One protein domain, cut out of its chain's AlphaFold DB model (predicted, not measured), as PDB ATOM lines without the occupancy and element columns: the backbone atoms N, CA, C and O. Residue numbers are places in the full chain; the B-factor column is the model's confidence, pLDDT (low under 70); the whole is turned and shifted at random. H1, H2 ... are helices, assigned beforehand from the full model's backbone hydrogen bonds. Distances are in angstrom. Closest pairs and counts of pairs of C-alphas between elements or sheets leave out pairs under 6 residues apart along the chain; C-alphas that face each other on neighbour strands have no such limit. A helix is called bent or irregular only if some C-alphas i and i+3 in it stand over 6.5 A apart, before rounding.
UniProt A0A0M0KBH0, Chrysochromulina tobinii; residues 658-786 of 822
ATOM      1  N   GLY A 658     -39.351  31.581  30.295       77.00
ATOM      2  CA  GLY A 658     -39.237  30.376  29.458       77.00
ATOM      3  C   GLY A 658     -38.212  30.462  28.317       77.00
ATOM      4  O   GLY A 658     -38.104  29.526  27.528       77.00
ATOM      5  N   ALA A 659     -37.473  31.568  28.193       82.38
ATOM      6  CA  ALA A 659     -36.339  31.713  27.277       82.38
ATOM      7  C   ALA A 659     -35.004  31.712  28.037       82.38
ATOM      8  O   ALA A 659     -34.054  31.058  27.614       82.38
ATOM      9  N   GLU A 660     -34.944  32.407  29.176       85.56
ATOM     10  CA  GLU A 660     -33.705  32.642  29.926       85.56
ATOM     11  C   GLU A 660     -33.397  31.557  30.973       85.56
ATOM     12  O   GLU A 660     -32.238  31.419  31.344       85.56
ATOM     13  N   LEU A 661     -34.374  30.728  31.375       89.56
ATOM     14  CA  LEU A 661     -34.140  29.519  32.192       89.56
ATOM     15  C   LEU A 661     -33.816  28.250  31.374       89.56
ATOM     16  O   LEU A 661     -33.537  27.199  31.951       89.56
ATOM     17  N   ARG A 662     -33.801  28.332  30.032       90.81
ATOM     18  CA  ARG A 662     -33.387  27.221  29.143       90.81
ATOM     19  C   ARG A 662     -31.900  26.866  29.270       90.81
ATOM     20  O   ARG A 662     -31.438  25.923  28.639       90.81
ATOM     21  N   ASP A 663     -31.134  27.660  30.011       88.81
ATOM     22  CA  ASP A 663     -29.709  27.483  30.284       88.81
ATOM     23  C   ASP A 663     -29.424  26.386  31.326       88.81
ATOM     24  O   ASP A 663     -28.319  25.837  31.359       88.81
ATOM     25  N   GLY A 664     -30.386  26.132  32.219       89.94
ATOM     26  CA  GLY A 664     -30.223  25.421  33.488       89.94
ATOM     27  C   GLY A 664     -29.366  26.160  34.533       89.94
ATOM     28  O   GLY A 664     -29.541  25.927  35.724       89.94
ATOM     29  N   VAL A 665     -28.478  27.078  34.131       92.06
ATOM     30  CA  VAL A 665     -27.511  27.771  35.008       92.06
ATOM     31  C   VAL A 665     -28.205  28.676  36.033       92.06
ATOM     32  O   VAL A 665     -27.935  28.557  37.233       92.06
ATOM     33  N   ARG A 666     -29.142  29.535  35.602       91.12
ATOM     34  CA  ARG A 666     -29.972  30.340  36.523       91.12
ATOM     35  C   ARG A 666     -30.754  29.462  37.503       91.12
ATOM     36  O   ARG A 666     -30.846  29.799  38.683       91.12
ATOM     37  N   LEU A 667     -31.285  28.331  37.033       91.38
ATOM     38  CA  LEU A 667     -32.046  27.399  37.868       91.38
ATOM     39  C   LEU A 667     -31.152  26.720  38.919       91.38
ATOM     40  O   LEU A 667     -31.521  26.711  40.093       91.38
ATOM     41  N   CYS A 668     -29.952  26.248  38.554       92.00
ATOM     42  CA  CYS A 668     -28.967  25.733  39.514       92.00
ATOM     43  C   CYS A 668     -28.662  26.752  40.621       92.00
ATOM     44  O   CYS A 668     -28.685  26.400  41.799       92.00
ATOM     45  N   LYS A 669     -28.462  28.027  40.261       89.69
ATOM     46  CA  LYS A 669     -28.171  29.098  41.227       89.69
ATOM     47  C   LYS A 669     -29.336  29.379  42.175       89.69
ATOM     48  O   LYS A 669     -29.113  29.562  43.372       89.69
ATOM     49  N   LEU A 670     -30.574  29.369  41.680       89.38
ATOM     50  CA  LEU A 670     -31.774  29.487  42.518       89.38
ATOM     51  C   LEU A 670     -31.909  28.307  43.494       89.38
ATOM     52  O   LEU A 670     -32.252  28.510  44.660       89.38
ATOM     53  N   VAL A 671     -31.604  27.089  43.041       89.69
ATOM     54  CA  VAL A 671     -31.650  25.868  43.860       89.69
ATOM     55  C   VAL A 671     -30.540  25.846  44.914       89.69
ATOM     56  O   VAL A 671     -30.815  25.501  46.064       89.69
ATOM     57  N   ASP A 672     -29.322  26.281  44.590       88.50
ATOM     58  CA  ASP A 672     -28.247  26.458  45.577       88.50
ATOM     59  C   ASP A 672     -28.655  27.443  46.673       88.50
ATOM     60  O   ASP A 672     -28.544  27.137  47.858       88.50
ATOM     61  N   LEU A 673     -29.201  28.605  46.297       84.56
ATOM     62  CA  LEU A 673     -29.635  29.611  47.266       84.56
ATOM     63  C   LEU A 673     -30.769  29.102  48.161       84.56
ATOM     64  O   LEU A 673     -30.719  29.305  49.372       84.56
ATOM     65  N   CYS A 674     -31.766  28.415  47.600       82.38
ATOM     66  CA  CYS A 674     -32.857  27.852  48.394       82.38
ATOM     67  C   CYS A 674     -32.371  26.711  49.301       82.38
ATOM     68  O   CYS A 674     -32.740  26.674  50.473       82.38
ATOM     69  N   THR A 675     -31.512  25.810  48.812       81.62
ATOM     70  CA  THR A 675     -31.020  24.678  49.618       81.62
ATOM     71  C   THR A 675     -30.046  25.117  50.711       81.62
ATOM     72  O   THR A 675     -30.206  24.683  51.850       81.62
ATOM     73  N   ALA A 676     -29.133  26.057  50.446       78.06
ATOM     74  CA  ALA A 676     -28.286  26.658  51.482       78.06
ATOM     75  C   ALA A 676     -29.117  27.382  52.558       78.06
ATOM     76  O   ALA A 676     -28.839  27.268  53.752       78.06
ATOM     77  N   GLN A 677     -30.188  28.077  52.159       73.12
ATOM     78  CA  GLN A 677     -31.101  28.749  53.090       73.12
ATOM     79  C   GLN A 677     -31.981  27.784  53.905       73.12
ATOM     80  O   GLN A 677     -32.360  28.127  55.028       73.12
ATOM     81  N   LEU A 678     -32.290  26.594  53.381       72.00
ATOM     82  CA  LEU A 678     -32.958  25.517  54.122       72.00
ATOM     83  C   LEU A 678     -32.007  24.855  55.128       72.00
ATOM     84  O   LEU A 678     -32.391  24.669  56.280       72.00
ATOM     85  N   VAL A 679     -30.756  24.580  54.738       71.69
ATOM     86  CA  VAL A 679     -29.714  24.060  55.646       71.69
ATOM     87  C   VAL A 679     -29.457  25.039  56.796       71.69
ATOM     88  O   VAL A 679     -29.484  24.638  57.957       71.69
ATOM     89  N   ALA A 680     -29.315  26.336  56.504       68.31
ATOM     90  CA  ALA A 680     -29.173  27.369  57.531       68.31
ATOM     91  C   ALA A 680     -30.400  27.455  58.465       68.31
ATOM     92  O   ALA A 680     -30.244  27.633  59.671       68.31
ATOM     93  N   ALA A 681     -31.620  27.282  57.939       66.00
ATOM     94  CA  ALA A 681     -32.838  27.257  58.753       66.00
ATOM     95  C   ALA A 681     -32.952  25.999  59.638       66.00
ATOM     96  O   ALA A 681     -33.536  26.071  60.718       66.00
ATOM     97  N   ALA A 682     -32.387  24.865  59.208       66.56
ATOM     98  CA  ALA A 682     -32.333  23.630  59.990       66.56
ATOM     99  C   ALA A 682     -31.250  23.656  61.089       66.56
ATOM    100  O   ALA A 682     -31.437  23.037  62.134       66.56
ATOM    101  N   ALA A 683     -30.145  24.381  60.878       62.72
ATOM    102  CA  ALA A 683     -29.016  24.456  61.813       62.72
ATOM    103  C   ALA A 683     -29.289  25.296  63.082       62.72
ATOM    104  O   ALA A 683     -28.646  25.083  64.110       62.72
ATOM    105  N   GLY A 684     -30.249  26.227  63.033       56.75
ATOM    106  CA  GLY A 684     -30.630  27.069  64.171       56.75
ATOM    107  C   GLY A 684     -29.609  28.155  64.545       56.75
ATOM    108  O   GLY A 684     -28.574  28.331  63.907       56.75
ATOM    109  N   GLU A 685     -29.912  28.909  65.606       47.53
ATOM    110  CA  GLU A 685     -29.198  30.148  65.983       47.53
ATOM    111  C   GLU A 685     -27.758  29.939  66.509       47.53
ATOM    112  O   GLU A 685     -27.048  30.913  66.728       47.53
ATOM    113  N   GLY A 686     -27.301  28.691  66.676       44.50
ATOM    114  CA  GLY A 686     -25.909  28.350  67.019       44.50
ATOM    115  C   GLY A 686     -25.056  27.858  65.837       44.50
ATOM    116  O   GLY A 686     -23.955  27.356  66.044       44.50
ATOM    117  N   GLY A 687     -25.578  27.921  64.607       42.19
ATOM    118  CA  GLY A 687     -25.095  27.139  63.462       42.19
ATOM    119  C   GLY A 687     -24.015  27.752  62.557       42.19
ATOM    120  O   GLY A 687     -23.852  27.249  61.446       42.19
ATOM    121  N   GLU A 688     -23.286  28.805  62.954       41.28
ATOM    122  CA  GLU A 688     -22.357  29.525  62.046       41.28
ATOM    123  C   GLU A 688     -21.332  28.606  61.348       41.28
ATOM    124  O   GLU A 688     -21.088  28.743  60.148       41.28
ATOM    125  N   GLY A 689     -20.795  27.607  62.059       39.03
ATOM    126  CA  GLY A 689     -19.855  26.634  61.487       39.03
ATOM    127  C   GLY A 689     -20.459  25.722  60.405       39.03
ATOM    128  O   GLY A 689     -19.759  25.353  59.464       39.03
ATOM    129  N   ALA A 690     -21.753  25.398  60.489       37.97
ATOM    130  CA  ALA A 690     -22.430  24.525  59.522       37.97
ATOM    131  C   ALA A 690     -22.763  25.250  58.206       37.97
ATOM    132  O   ALA A 690     -22.761  24.649  57.133       37.97
ATOM    133  N   VAL A 691     -23.010  26.563  58.271       42.59
ATOM    134  CA  VAL A 691     -23.183  27.398  57.071       42.59
ATOM    135  C   VAL A 691     -21.850  27.546  56.327       42.59
ATOM    136  O   VAL A 691     -21.832  27.539  55.098       42.59
ATOM    137  N   ALA A 692     -20.727  27.608  57.052       40.03
ATOM    138  CA  ALA A 692     -19.395  27.643  56.454       40.03
ATOM    139  C   ALA A 692     -19.028  26.331  55.731       40.03
ATOM    140  O   ALA A 692     -18.488  26.386  54.628       40.03
ATOM    141  N   THR A 693     -19.353  25.157  56.288       36.19
ATOM    142  CA  THR A 693     -19.099  23.870  55.611       36.19
ATOM    143  C   THR A 693     -20.005  23.659  54.398       36.19
ATOM    144  O   THR A 693     -19.510  23.269  53.343       36.19
ATOM    145  N   ALA A 694     -21.289  24.028  54.478       41.03
ATOM    146  CA  ALA A 694     -22.209  23.995  53.334       41.03
ATOM    147  C   ALA A 694     -21.853  24.998  52.211       41.03
ATOM    148  O   ALA A 694     -22.367  24.879  51.102       41.03
ATOM    149  N   ALA A 695     -20.982  25.976  52.487       40.31
ATOM    150  CA  ALA A 695     -20.381  26.869  51.491       40.31
ATOM    151  C   ALA A 695     -18.970  26.430  51.040       40.31
ATOM    152  O   ALA A 695     -18.409  27.035  50.124       40.31
ATOM    153  N   SER A 696     -18.386  25.411  51.684       39.22
ATOM    154  CA  SER A 696     -17.085  24.827  51.331       39.22
ATOM    155  C   SER A 696     -17.213  23.739  50.265       39.22
ATOM    156  O   SER A 696     -16.296  23.564  49.462       39.22
ATOM    157  N   GLU A 697     -18.335  23.023  50.236       47.59
ATOM    158  CA  GLU A 697     -18.746  22.257  49.062       47.59
ATOM    159  C   GLU A 697     -19.311  23.239  48.029       47.59
ATOM    160  O   GLU A 697     -20.269  23.966  48.294       47.59
ATOM    161  N   GLY A 698     -18.690  23.305  46.848       59.47
ATOM    162  CA  GLY A 698     -19.168  24.168  45.772       59.47
ATOM    163  C   GLY A 698     -20.566  23.738  45.330       59.47
ATOM    164  O   GLY A 698     -20.723  22.638  44.805       59.47
ATOM    165  N   GLY A 699     -21.561  24.608  45.535       77.00
ATOM    166  CA  GLY A 699     -22.953  24.360  45.142       77.00
ATOM    167  C   GLY A 699     -23.099  23.968  43.668       77.00
ATOM    168  O   GLY A 699     -22.216  24.242  42.851       77.00
ATOM    169  N   ILE A 700     -24.221  23.342  43.305       88.75
ATOM    170  CA  ILE A 700     -24.427  22.716  41.990       88.75
ATOM    171  C   ILE A 700     -24.240  23.677  40.805       88.75
ATOM    172  O   ILE A 700     -23.922  23.231  39.706       88.75
ATOM    173  N   THR A 701     -24.343  24.992  41.010       88.62
ATOM    174  CA  THR A 701     -23.964  25.999  40.005       88.62
ATOM    175  C   THR A 701     -22.517  25.817  39.523       88.62
ATOM    176  O   THR A 701     -22.255  25.940  38.328       88.62
ATOM    177  N   ALA A 702     -21.578  25.475  40.410       86.88
ATOM    178  CA  ALA A 702     -20.166  25.252  40.077       86.88
ATOM    179  C   ALA A 702     -19.926  23.992  39.222       86.88
ATOM    180  O   ALA A 702     -18.865  23.859  38.620       86.88
ATOM    181  N   LEU A 703     -20.913  23.091  39.145       91.25
ATOM    182  CA  LEU A 703     -20.893  21.897  38.296       91.25
ATOM    183  C   LEU A 703     -21.577  22.133  36.932       91.25
ATOM    184  O   LEU A 703     -21.665  21.207  36.129       91.25
ATOM    185  N   THR A 704     -22.077  23.345  36.653       91.88
ATOM    186  CA  THR A 704     -22.769  23.638  35.384       91.88
ATOM    187  C   THR A 704     -21.815  23.781  34.200       91.88
ATOM    188  O   THR A 704     -20.734  24.363  34.281       91.88
ATOM    189  N   LEU A 705     -22.257  23.281  33.047       91.31
ATOM    190  CA  LEU A 705     -21.530  23.333  31.787       91.31
ATOM    191  C   LEU A 705     -21.778  24.684  31.101       91.31
ATOM    192  O   LEU A 705     -22.773  24.868  30.393       91.31
ATOM    193  N   VAL A 706     -20.858  25.629  31.317       87.56
ATOM    194  CA  VAL A 706     -20.884  26.995  30.765       87.56
ATOM    195  C   VAL A 706     -19.682  27.205  29.823       87.56
ATOM    196  O   VAL A 706     -18.564  26.881  30.221       87.56
ATOM    197  N   PRO A 707     -19.848  27.754  28.599       86.31
ATOM    198  CA  PRO A 707     -21.090  28.241  27.989       86.31
ATOM    199  C   PRO A 707     -22.129  27.151  27.689       86.31
ATOM    200  O   PRO A 707     -21.830  26.115  27.086       86.31
ATOM    201  N   ALA A 708     -23.377  27.427  28.076       85.12
ATOM    202  CA  ALA A 708     -24.540  26.572  27.847       85.12
ATOM    203  C   ALA A 708     -25.127  26.815  26.441       85.12
ATOM    204  O   ALA A 708     -26.272  27.236  26.289       85.12
ATOM    205  N   GLU A 709     -24.314  26.615  25.404       85.69
ATOM    206  CA  GLU A 709     -24.687  26.846  23.999       85.69
ATOM    207  C   GLU A 709     -25.456  25.639  23.430       85.69
ATOM    208  O   GLU A 709     -26.596  25.774  22.972       85.69
ATOM    209  N   ASN A 710     -24.874  24.443  23.550       90.06
ATOM    210  CA  ASN A 710     -25.410  23.194  22.999       90.06
ATOM    211  C   ASN A 710     -26.587  22.644  23.826       90.06
ATOM    212  O   ASN A 710     -26.600  22.759  25.053       90.06
ATOM    213  N   LEU A 711     -27.530  21.959  23.163       90.94
ATOM    214  CA  LEU A 711     -28.711  21.349  23.795       90.94
ATOM    215  C   LEU A 711     -28.339  20.401  24.948       90.94
ATOM    216  O   LEU A 711     -28.844  20.555  26.054       90.94
ATOM    217  N   SER A 712     -27.379  19.497  24.729       90.62
ATOM    218  CA  SER A 712     -26.909  18.548  25.751       90.62
ATOM    219  C   SER A 712     -26.392  19.237  27.030       90.62
ATOM    220  O   SER A 712     -26.719  18.808  28.137       90.62
ATOM    221  N   ARG A 713     -25.680  20.374  26.913       93.12
ATOM    222  CA  ARG A 713     -25.232  21.158  28.085       93.12
ATOM    223  C   ARG A 713     -26.410  21.762  28.852       93.12
ATOM    224  O   ARG A 713     -26.416  21.731  30.078       93.12
ATOM    225  N   LYS A 714     -27.418  22.268  28.135       93.62
ATOM    226  CA  LYS A 714     -28.651  22.817  28.721       93.62
ATOM    227  C   LYS A 714     -29.446  21.739  29.464       93.62
ATOM    228  O   LYS A 714     -29.763  21.933  30.635       93.62
ATOM    229  N   THR A 715     -29.686  20.585  28.835       93.19
ATOM    230  CA  THR A 715     -30.367  19.440  29.470       93.19
ATOM    231  C   THR A 715     -29.579  18.917  30.669       93.19
ATOM    232  O   THR A 715     -30.185  18.630  31.699       93.19
ATOM    233  N   HIS A 716     -28.242  18.860  30.604       93.50
ATOM    234  CA  HIS A 716     -27.404  18.511  31.754       93.50
ATOM    235  C   HIS A 716     -27.599  19.489  32.925       93.50
ATOM    236  O   HIS A 716     -27.918  19.056  34.031       93.50
ATOM    237  N   ASN A 717     -27.480  20.799  32.683       94.88
ATOM    238  CA  ASN A 717     -27.646  21.827  33.716       94.88
ATOM    239  C   ASN A 717     -29.062  21.807  34.324       94.88
ATOM    240  O   ASN A 717     -29.218  21.850  35.543       94.88
ATOM    241  N   ALA A 718     -30.101  21.694  33.491       94.06
ATOM    242  CA  ALA A 718     -31.485  21.604  33.955       94.06
ATOM    243  C   ALA A 718     -31.726  20.323  34.776       94.06
ATOM    244  O   ALA A 718     -32.287  20.385  35.871       94.06
ATOM    245  N   ARG A 719     -31.239  19.166  34.305       94.00
ATOM    246  CA  ARG A 719     -31.328  17.885  35.025       94.00
ATOM    247  C   ARG A 719     -30.596  17.930  36.366       94.00
ATOM    248  O   ARG A 719     -31.137  17.422  37.341       94.00
ATOM    249  N   LEU A 720     -29.424  18.562  36.437       94.00
ATOM    250  CA  LEU A 720     -28.655  18.743  37.671       94.00
ATOM    251  C   LEU A 720     -29.454  19.530  38.727       94.00
ATOM    252  O   LEU A 720     -29.553  19.096  39.878       94.00
ATOM    253  N   ALA A 721     -30.087  20.640  38.331       93.31
ATOM    254  CA  ALA A 721     -30.974  21.395  39.214       93.31
ATOM    255  C   ALA A 721     -32.163  20.547  39.697       93.31
ATOM    256  O   ALA A 721     -32.436  20.490  40.898       93.31
ATOM    257  N   LEU A 722     -32.833  19.836  38.785       93.00
ATOM    258  CA  LEU A 722     -33.985  18.992  39.116       93.00
ATOM    259  C   LEU A 722     -33.605  17.797  40.009       93.00
ATOM    260  O   LEU A 722     -34.350  17.479  40.933       93.00
ATOM    261  N   GLN A 723     -32.435  17.183  39.813       91.25
ATOM    262  CA  GLN A 723     -31.892  16.142  40.695       91.25
ATOM    263  C   GLN A 723     -31.641  16.676  42.111       91.25
ATOM    264  O   GLN A 723     -32.055  16.047  43.087       91.25
ATOM    265  N   ARG A 724     -31.033  17.864  42.245       89.88
ATOM    266  CA  ARG A 724     -30.824  18.507  43.551       89.88
ATOM    267  C   ARG A 724     -32.145  18.880  44.226       89.88
ATOM    268  O   ARG A 724     -32.265  18.705  45.436       89.88
ATOM    269  N   MET A 725     -33.142  19.339  43.467       89.00
ATOM    270  CA  MET A 725     -34.484  19.609  43.990       89.00
ATOM    271  C   MET A 725     -35.209  18.334  44.434       89.00
ATOM    272  O   MET A 725     -35.797  18.335  45.514       89.00
ATOM    273  N   ALA A 726     -35.143  17.251  43.653       87.88
ATOM    274  CA  ALA A 726     -35.719  15.952  44.007       87.88
ATOM    275  C   ALA A 726     -35.119  15.414  45.316       87.88
ATOM    276  O   ALA A 726     -35.861  15.107  46.245       87.88
ATOM    277  N   GLY A 727     -33.786  15.421  45.442       82.81
ATOM    278  CA  GLY A 727     -33.083  15.017  46.667       82.81
ATOM    279  C   GLY A 727     -33.328  15.917  47.888       82.81
ATOM    280  O   GLY A 727     -32.953  15.548  48.996       82.81
ATOM    281  N   CYS A 728     -33.963  17.081  47.710       81.38
ATOM    282  CA  CYS A 728     -34.419  17.959  48.796       81.38
ATOM    283  C   CYS A 728     -35.953  17.947  48.967       81.38
ATOM    284  O   CYS A 728     -36.494  18.788  49.684       81.38
ATOM    285  N   GLY A 729     -36.672  17.058  48.269       83.00
ATOM    286  CA  GLY A 729     -38.137  16.978  48.280       83.00
ATOM    287  C   GLY A 729     -38.861  18.178  47.650       83.00
ATOM    288  O   GLY A 729     -40.075  18.290  47.804       83.00
ATOM    289  N   LEU A 730     -38.150  19.076  46.953       84.06
ATOM    290  CA  LEU A 730     -38.649  20.376  46.468       84.06
ATOM    291  C   LEU A 730     -39.498  20.297  45.189       84.06
ATOM    292  O   LEU A 730     -40.212  21.245  44.878       84.06
ATOM    293  N   LEU A 731     -39.452  19.184  44.456       82.75
ATOM    294  CA  LEU A 731     -40.372  18.923  43.341       82.75
ATOM    295  C   LEU A 731     -41.676  18.287  43.849       82.75
ATOM    296  O   LEU A 731     -41.706  17.668  44.912       82.75
ATOM    297  N   ALA A 732     -42.765  18.458  43.102       74.75
ATOM    298  CA  ALA A 732     -44.048  17.792  43.339       74.75
ATOM    299  C   ALA A 732     -44.251  16.639  42.342       74.75
ATOM    300  O   ALA A 732     -43.650  16.653  41.262       74.75
ATOM    301  N   GLY A 733     -45.084  15.651  42.687       72.62
ATOM    302  CA  GLY A 733     -45.386  14.529  41.795       72.62
ATOM    303  C   GLY A 733     -44.158  13.667  41.503       72.62
ATOM    304  O   GLY A 733     -43.899  13.348  40.346       72.62
ATOM    305  N   LEU A 734     -43.365  13.369  42.533       76.81
ATOM    306  CA  LEU A 734     -42.317  12.328  42.515       76.81
ATOM    307  C   LEU A 734     -42.609  11.230  43.557       76.81
ATOM    308  O   LEU A 734     -41.812  10.321  43.777       76.81
ATOM    309  N   ASP A 735     -43.754  11.347  44.219       69.81
ATOM    310  CA  ASP A 735     -44.213  10.535  45.328       69.81
ATOM    311  C   ASP A 735     -44.443   9.092  44.833       69.81
ATOM    312  O   ASP A 735     -45.118   8.867  43.827       69.81
ATOM    313  N   GLY A 736     -43.824   8.106  45.491       68.38
ATOM    314  CA  GLY A 736     -43.823   6.711  45.025       68.38
ATOM    315  C   GLY A 736     -42.776   6.362  43.951       68.38
ATOM    316  O   GLY A 736     -42.775   5.231  43.471       68.38
ATOM    317  N   LEU A 737     -41.862   7.277  43.596       73.38
ATOM    318  CA  LEU A 737     -40.627   6.964  42.844       73.38
ATOM    319  C   LEU A 737     -39.424   6.676  43.767       73.38
ATOM    320  O   LEU A 737     -38.283   6.572  43.314       73.38
ATOM    321  N   GLU A 738     -39.662   6.565  45.073       68.12
ATOM    322  CA  GLU A 738     -38.638   6.301  46.083       68.12
ATOM    323  C   GLU A 738     -38.033   4.899  45.890       68.12
ATOM    324  O   GLU A 738     -38.731   3.889  45.936       68.12
ATOM    325  N   GLY A 739     -36.721   4.840  45.647       69.00
ATOM    326  CA  GLY A 739     -35.978   3.602  45.378       69.00
ATOM    327  C   GLY A 739     -35.807   3.252  43.892       69.00
ATOM    328  O   GLY A 739     -34.812   2.616  43.544       69.00
ATOM    329  N   ASP A 740     -36.682   3.721  42.996       83.44
ATOM    330  CA  ASP A 740     -36.547   3.496  41.546       83.44
ATOM    331  C   ASP A 740     -35.721   4.611  40.882       83.44
ATOM    332  O   ASP A 740     -36.231   5.556  40.270       83.44
ATOM    333  N   ALA A 741     -34.398   4.489  41.001       81.88
ATOM    334  CA  ALA A 741     -33.447   5.436  40.423       81.88
ATOM    335  C   ALA A 741     -33.516   5.521  38.883       81.88
ATOM    336  O   ALA A 741     -33.152   6.556  38.317       81.88
ATOM    337  N   ALA A 742     -33.985   4.470  38.199       84.56
ATOM    338  CA  ALA A 742     -34.101   4.450  36.744       84.56
ATOM    339  C   ALA A 742     -35.307   5.280  36.281       84.56
ATOM    340  O   ALA A 742     -35.152   6.200  35.474       84.56
ATOM    341  N   ARG A 743     -36.489   5.026  36.853       85.62
ATOM    342  CA  ARG A 743     -37.722   5.762  36.541       85.62
ATOM    343  C   ARG A 743     -37.660   7.212  37.011       85.62
ATOM    344  O   ARG A 743     -38.025   8.104  36.247       85.62
ATOM    345  N   LEU A 744     -37.100   7.476  38.195       85.88
ATOM    346  CA  LEU A 744     -36.788   8.839  38.642       85.88
ATOM    347  C   LEU A 744     -35.804   9.530  37.677       85.88
ATOM    348  O   LEU A 744     -35.982  10.695  37.325       85.88
ATOM    349  N   GLY A 745     -34.787   8.809  37.197       85.69
ATOM    350  CA  GLY A 745     -33.822   9.307  36.217       85.69
ATOM    351  C   GLY A 745     -34.412   9.611  34.831       85.69
ATOM    352  O   GLY A 745     -33.865  10.465  34.127       85.69
ATOM    353  N   ALA A 746     -35.506   8.947  34.448       88.06
ATOM    354  CA  ALA A 746     -36.267   9.223  33.230       88.06
ATOM    355  C   ALA A 746     -37.203  10.432  33.410       88.06
ATOM    356  O   ALA A 746     -37.152  11.366  32.612       88.06
ATOM    357  N   GLU A 747     -37.964  10.477  34.506       88.94
ATOM    358  CA  GLU A 747     -38.879  11.579  34.843       88.94
ATOM    359  C   GLU A 747     -38.143  12.929  34.934       88.94
ATOM    360  O   GLU A 747     -38.548  13.930  34.339       88.94
ATOM    361  N   LEU A 748     -36.987  12.951  35.606       90.56
ATOM    362  CA  LEU A 748     -36.142  14.144  35.698       90.56
ATOM    363  C   LEU A 748     -35.488  14.522  34.354       90.56
ATOM    364  O   LEU A 748     -35.137  15.687  34.173       90.56
ATOM    365  N   LYS A 749     -35.342  13.580  33.404       90.69
ATOM    366  CA  LYS A 749     -34.930  13.891  32.022       90.69
ATOM    367  C   LYS A 749     -36.068  14.591  31.277       90.69
ATOM    368  O   LYS A 749     -35.856  15.685  30.770       90.69
ATOM    369  N   ALA A 750     -37.269  14.011  31.280       91.25
ATOM    370  CA  ALA A 750     -38.433  14.567  30.588       91.25
ATOM    371  C   ALA A 750     -38.756  15.995  31.065       91.25
ATOM    372  O   ALA A 750     -38.933  16.902  30.249       91.25
ATOM    373  N   ARG A 751     -38.726  16.237  32.384       91.62
ATOM    374  CA  ARG A 751     -38.894  17.587  32.952       91.62
ATOM    375  C   ARG A 751     -37.762  18.546  32.565       91.62
ATOM    376  O   ARG A 751     -38.040  19.711  32.288       91.62
ATOM    377  N   ALA A 752     -36.509  18.084  32.501       92.88
ATOM    378  CA  ALA A 752     -35.391  18.904  32.025       92.88
ATOM    379  C   ALA A 752     -35.563  19.291  30.548       92.88
ATOM    380  O   ALA A 752     -35.427  20.463  30.201       92.88
ATOM    381  N   ASP A 753     -35.924  18.334  29.692       92.31
ATOM    382  CA  ASP A 753     -36.113  18.563  28.260       92.31
ATOM    383  C   ASP A 753     -37.302  19.501  27.982       92.31
ATOM    384  O   ASP A 753     -37.205  20.349  27.097       92.31
ATOM    385  N   LEU A 754     -38.378  19.463  28.783       92.12
ATOM    386  CA  LEU A 754     -39.460  20.461  28.728       92.12
ATOM    387  C   LEU A 754     -38.981  21.880  29.083       92.12
ATOM    388  O   LEU A 754     -39.300  22.828  28.363       92.12
ATOM    389  N   VAL A 755     -38.182  22.042  30.147       91.94
ATOM    390  CA  VAL A 755     -37.604  23.348  30.533       91.94
ATOM    391  C   VAL A 755     -36.646  23.875  29.457       91.94
ATOM    392  O   VAL A 755     -36.661  25.065  29.148       91.94
ATOM    393  N   VAL A 756     -35.860  23.004  28.817       92.62
ATOM    394  CA  VAL A 756     -34.890  23.385  27.773       92.62
ATOM    395  C   VAL A 756     -35.555  23.662  26.417       92.62
ATOM    396  O   VAL A 756     -35.185  24.633  25.748       92.62
ATOM    397  N   LYS A 757     -36.596  22.901  26.040       90.56
ATOM    398  CA  LYS A 757     -37.524  23.258  24.944       90.56
ATOM    399  C   LYS A 757     -38.245  24.591  25.240       90.56
ATOM    400  O   LYS A 757     -38.641  25.296  24.310       90.56
ATOM    401  N   GLY A 758     -38.318  24.992  26.513       87.69
ATOM    402  CA  GLY A 758     -38.822  26.284  26.983       87.69
ATOM    403  C   GLY A 758     -40.312  26.298  27.286       87.69
ATOM    404  O   GLY A 758     -40.951  27.343  27.150       87.69
ATOM    405  N   HIS A 759     -40.868  25.146  27.665       89.62
ATOM    406  CA  HIS A 759     -42.266  25.008  28.048       89.62
ATOM    407  C   HIS A 759     -42.531  25.835  29.313       89.62
ATOM    408  O   HIS A 759     -42.041  25.519  30.403       89.62
ATOM    409  N   THR A 760     -43.295  26.917  29.173       84.94
ATOM    410  CA  THR A 760     -43.493  27.912  30.238       84.94
ATOM    411  C   THR A 760     -44.158  27.313  31.470       84.94
ATOM    412  O   THR A 760     -43.724  27.598  32.577       84.94
ATOM    413  N   GLU A 761     -45.162  26.456  31.290       85.50
ATOM    414  CA  GLU A 761     -45.953  25.896  32.394       85.50
ATOM    415  C   GLU A 761     -45.132  24.906  33.236       85.50
ATOM    416  O   GLU A 761     -44.898  25.186  34.405       85.50
ATOM    417  N   ALA A 762     -44.508  23.890  32.625       87.06
ATOM    418  CA  ALA A 762     -43.529  23.031  33.306       87.06
ATOM    419  C   ALA A 762     -42.389  23.817  34.001       87.06
ATOM    420  O   ALA A 762     -41.941  23.442  35.084       87.06
ATOM    421  N   THR A 763     -41.936  24.938  33.421       90.69
ATOM    422  CA  THR A 763     -40.949  25.826  34.066       90.69
ATOM    423  C   THR A 763     -41.535  26.531  35.299       90.69
ATOM    424  O   THR A 763     -40.869  26.629  36.330       90.69
ATOM    425  N   LEU A 764     -42.784  27.000  35.223       89.19
ATOM    426  CA  LEU A 764     -43.517  27.595  36.345       89.19
ATOM    427  C   LEU A 764     -43.799  26.573  37.456       89.19
ATOM    428  O   LEU A 764     -43.724  26.949  38.620       89.19
ATOM    429  N   ASP A 765     -44.058  25.305  37.133       87.44
ATOM    430  CA  ASP A 765     -44.308  24.241  38.116       87.44
ATOM    431  C   ASP A 765     -43.042  23.875  38.907       87.44
ATOM    432  O   ASP A 765     -43.084  23.709  40.130       87.44
ATOM    433  N   VAL A 766     -41.886  23.829  38.235       89.81
ATOM    434  CA  VAL A 766     -40.575  23.674  38.888       89.81
ATOM    435  C   VAL A 766     -40.316  24.843  39.846       89.81
ATOM    436  O   VAL A 766     -39.980  24.632  41.013       89.81
ATOM    437  N   LEU A 767     -40.528  26.084  39.397       90.56
ATOM    438  CA  LEU A 767     -40.362  27.271  40.243       90.56
ATOM    439  C   LEU A 767     -41.396  27.333  41.378       90.56
ATOM    440  O   LEU A 767     -41.069  27.779  42.477       90.56
ATOM    441  N   TRP A 768     -42.620  26.850  41.157       89.94
ATOM    442  CA  TRP A 768     -43.646  26.747  42.191       89.94
ATOM    443  C   TRP A 768     -43.256  25.744  43.271       89.94
ATOM    444  O   TRP A 768     -43.397  26.056  44.451       89.94
ATOM    445  N   GLY A 769     -42.702  24.582  42.908       87.31
ATOM    446  CA  GLY A 769     -42.119  23.643  43.873       87.31
ATOM    447  C   GLY A 769     -41.019  24.301  44.712       87.31
ATOM    448  O   GLY A 769     -41.049  24.247  45.944       87.31
ATOM    449  N   LEU A 770     -40.115  25.034  44.054       88.06
ATOM    450  CA  LEU A 770     -39.028  25.766  44.708       88.06
ATOM    451  C   LEU A 770     -39.533  26.835  45.698       88.06
ATOM    452  O   LEU A 770     -39.048  26.892  46.830       88.06
ATOM    453  N   ILE A 771     -40.530  27.647  45.323       87.25
ATOM    454  CA  ILE A 771     -41.114  28.660  46.221       87.25
ATOM    455  C   ILE A 771     -41.953  28.007  47.329       87.25
ATOM    456  O   ILE A 771     -41.751  28.317  48.504       87.25
ATOM    457  N   SER A 772     -42.886  27.117  46.989       85.12
ATOM    458  CA  SER A 772     -43.855  26.549  47.942       85.12
ATOM    459  C   SER A 772     -43.206  25.668  49.007       85.12
ATOM    460  O   SER A 772     -43.578  25.765  50.175       85.12
ATOM    461  N   LYS A 773     -42.199  24.864  48.640       80.50
ATOM    462  CA  LYS A 773     -41.487  23.987  49.580       80.50
ATOM    463  C   LYS A 773     -40.208  24.614  50.150       80.50
ATOM    464  O   LYS A 773     -39.842  24.298  51.278       80.50
ATOM    465  N   GLY A 774     -39.540  25.515  49.420       76.69
ATOM    466  CA  GLY A 774     -38.270  26.122  49.849       76.69
ATOM    467  C   GLY A 774     -38.375  27.506  50.503       76.69
ATOM    468  O   GLY A 774     -37.612  27.814  51.421       76.69
ATOM    469  N   VAL A 775     -39.310  28.354  50.058       81.44
ATOM    470  CA  VAL A 775     -39.370  29.780  50.443       81.44
ATOM    471  C   VAL A 775     -40.540  30.080  51.383       81.44
ATOM    472  O   VAL A 775     -40.332  30.690  52.436       81.44
ATOM    473  N   MET A 776     -41.759  29.633  51.064       79.56
ATOM    474  CA  MET A 776     -42.953  29.911  51.882       79.56
ATOM    475  C   MET A 776     -42.828  29.481  53.354       79.56
ATOM    476  O   MET A 776     -43.190  30.293  54.212       79.56
ATOM    477  N   PRO A 777     -42.261  28.301  53.702       74.38
ATOM    478  CA  PRO A 777     -42.132  27.879  55.102       74.38
ATOM    479  C   PRO A 777     -41.233  28.797  55.946       74.38
ATOM    480  O   PRO A 777     -41.248  28.721  57.173       74.38
ATOM    481  N   ARG A 778     -40.443  29.664  55.294       71.19
ATOM    482  CA  ARG A 778     -39.543  30.639  55.926       71.19
ATOM    483  C   ARG A 778     -40.155  32.041  55.994       71.19
ATOM    484  O   ARG A 778     -39.894  32.750  56.959       71.19
ATOM    485  N   LEU A 779     -41.000  32.420  55.027       70.94
ATOM    486  CA  LEU A 779     -41.783  33.667  55.069       70.94
ATOM    487  C   LEU A 779     -42.852  33.640  56.169       70.94
ATOM    488  O   LEU A 779     -43.076  34.644  56.841       70.94
ATOM    489  N   ALA A 780     -43.490  32.484  56.372       68.19
ATOM    490  CA  ALA A 780     -44.509  32.283  57.395       68.19
ATOM    491  C   ALA A 780     -44.222  31.001  58.203       68.19
ATOM    492  O   ALA A 780     -44.895  29.987  58.008       68.19
ATOM    493  N   PRO A 781     -43.232  31.011  59.123       73.25
ATOM    494  CA  PRO A 781     -42.895  29.831  59.915       73.25
ATOM    495  C   PRO A 781     -44.112  29.350  60.702       73.25
ATOM    496  O   PRO A 781     -44.698  30.127  61.460       73.25
ATOM    497  N   THR A 782     -44.480  28.071  60.576       72.06
ATOM    498  CA  THR A 782     -45.746  27.529  61.108       72.06
ATOM    499  C   THR A 782     -45.939  27.828  62.596       72.06
ATOM    500  O   THR A 782     -47.025  28.217  63.011       72.06
ATOM    501  N   ARG A 783     -44.858  27.760  63.388       71.25
ATOM    502  CA  ARG A 783     -44.850  28.112  64.821       71.25
ATOM    503  C   ARG A 783     -45.142  29.596  65.087       71.25
ATOM    504  O   ARG A 783     -45.727  29.922  66.113       71.25
ATOM    505  N   SER A 784     -44.728  30.494  64.194       77.12
ATOM    506  CA  SER A 784     -45.016  31.931  64.279       77.12
ATOM    507  C   SER A 784     -46.481  32.211  63.932       77.12
ATOM    508  O   SER A 784     -47.179  32.868  64.698       77.12
ATOM    509  N   VAL A 785     -46.981  31.604  62.849       79.69
ATOM    510  CA  VAL A 785     -48.398  31.691  62.451       79.69
ATOM    511  C   VAL A 785     -49.307  31.133  63.549       79.69
ATOM    512  O   VAL A 785     -50.262  31.794  63.939       79.69
ATOM    513  N   GLN A 786     -48.979  29.970  64.122       78.62
ATOM    514  CA  GLN A 786     -49.703  29.384  65.258       78.62
ATOM    515  C   GLN A 786     -49.733  30.326  66.470       78.62
ATOM    516  O   GLN A 786     -50.804  30.561  67.025       78.62
TER     517      GLN A 786
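This is residues 658 to 786 of the 822 residues of a protein of Chrysochromulina tobinii (UniProt A0A0M0KBH0). Three long helices, H1, H4 and H6, run the same general way, with H1 packed on both others; H5 crosses H4 steeply and turns at a tight corner into H6. On the side of H1 away from H6, the chain folds back through the short helices H2 and H3, while residues 779 to 786, with H7, stick out free. The 129 printed residues have seven named helices, H1 to H7 in order, and no named strand; the class is all helix, the packing part aligned, part crossed. The whole is compact, with a radius of gyration of the C-alphas of 15.4 A and spans of 44 by 31 by 30 A.

The longest helix by residues, H6, residues 760 to 779, has a kink of 39 degrees near residue 772 and is only just irregular: C-alphas 774 and 777 are 6.8 A apart. With residues 770 to 775 alone it touches the hub, H1, residues 665 to 683, at a shallow tilt of 21 degrees, the same way; the closest C-alphas, of Cys 674 and Gly 774, are 5.9 A apart. H1 also touches H4, residues 711 to 726, with residues 665 to 671 alone, at a shallow tilt of 16 degrees, the same way; the closest C-alphas, of Cys 668 and Ala 721, are 4.8 A apart. H5, residues 741 to 757, touches H4 at a steep tilt of 55 degrees, opposite ways, with the C-alphas of Ala 718 and Ala 752 closest at 5.1 A. H5 touches H6 with residues 751 to 755 alone, the C-alphas of Val 755 and Thr 763 being closest at 5.5 A. H1 and H2, residues 688 to 694, form a hairpin; their closest C-alphas, of Ala 680 and Val 691, are 6.0 A apart. H3, residues 700 to 703, touches H1, with the C-alphas of Cys 668 and Thr 701 closest at 5.0 A. H7, residues 782 to 786, meets H6 only through their link. Each O i to N i+4 pair is within hydrogen-bond range in H1, H2, H4 and H7, against 12 of 13 in H5 and 13 of 16 in H6; H3 is too short for such a pair.

H1 spans 27.1 A from C-alpha 665 at (-27.511, 27.771, 35.008), H4 22.1 A, H5 24.0 A and H6 25.5 A. H7 ends at C-alpha 786, (-49.703, 29.384, 65.258).

The farthest C-alphas, of Asn 710 and Gln 786, are 49.1 A apart. The printed part has no cut; the link from H4 to H5 is long, residues 727 to 740. Mean pLDDT of the printed part is 79.7; residues 680 to 698, 735 to 736, 738 to 739 and 780 are under 70.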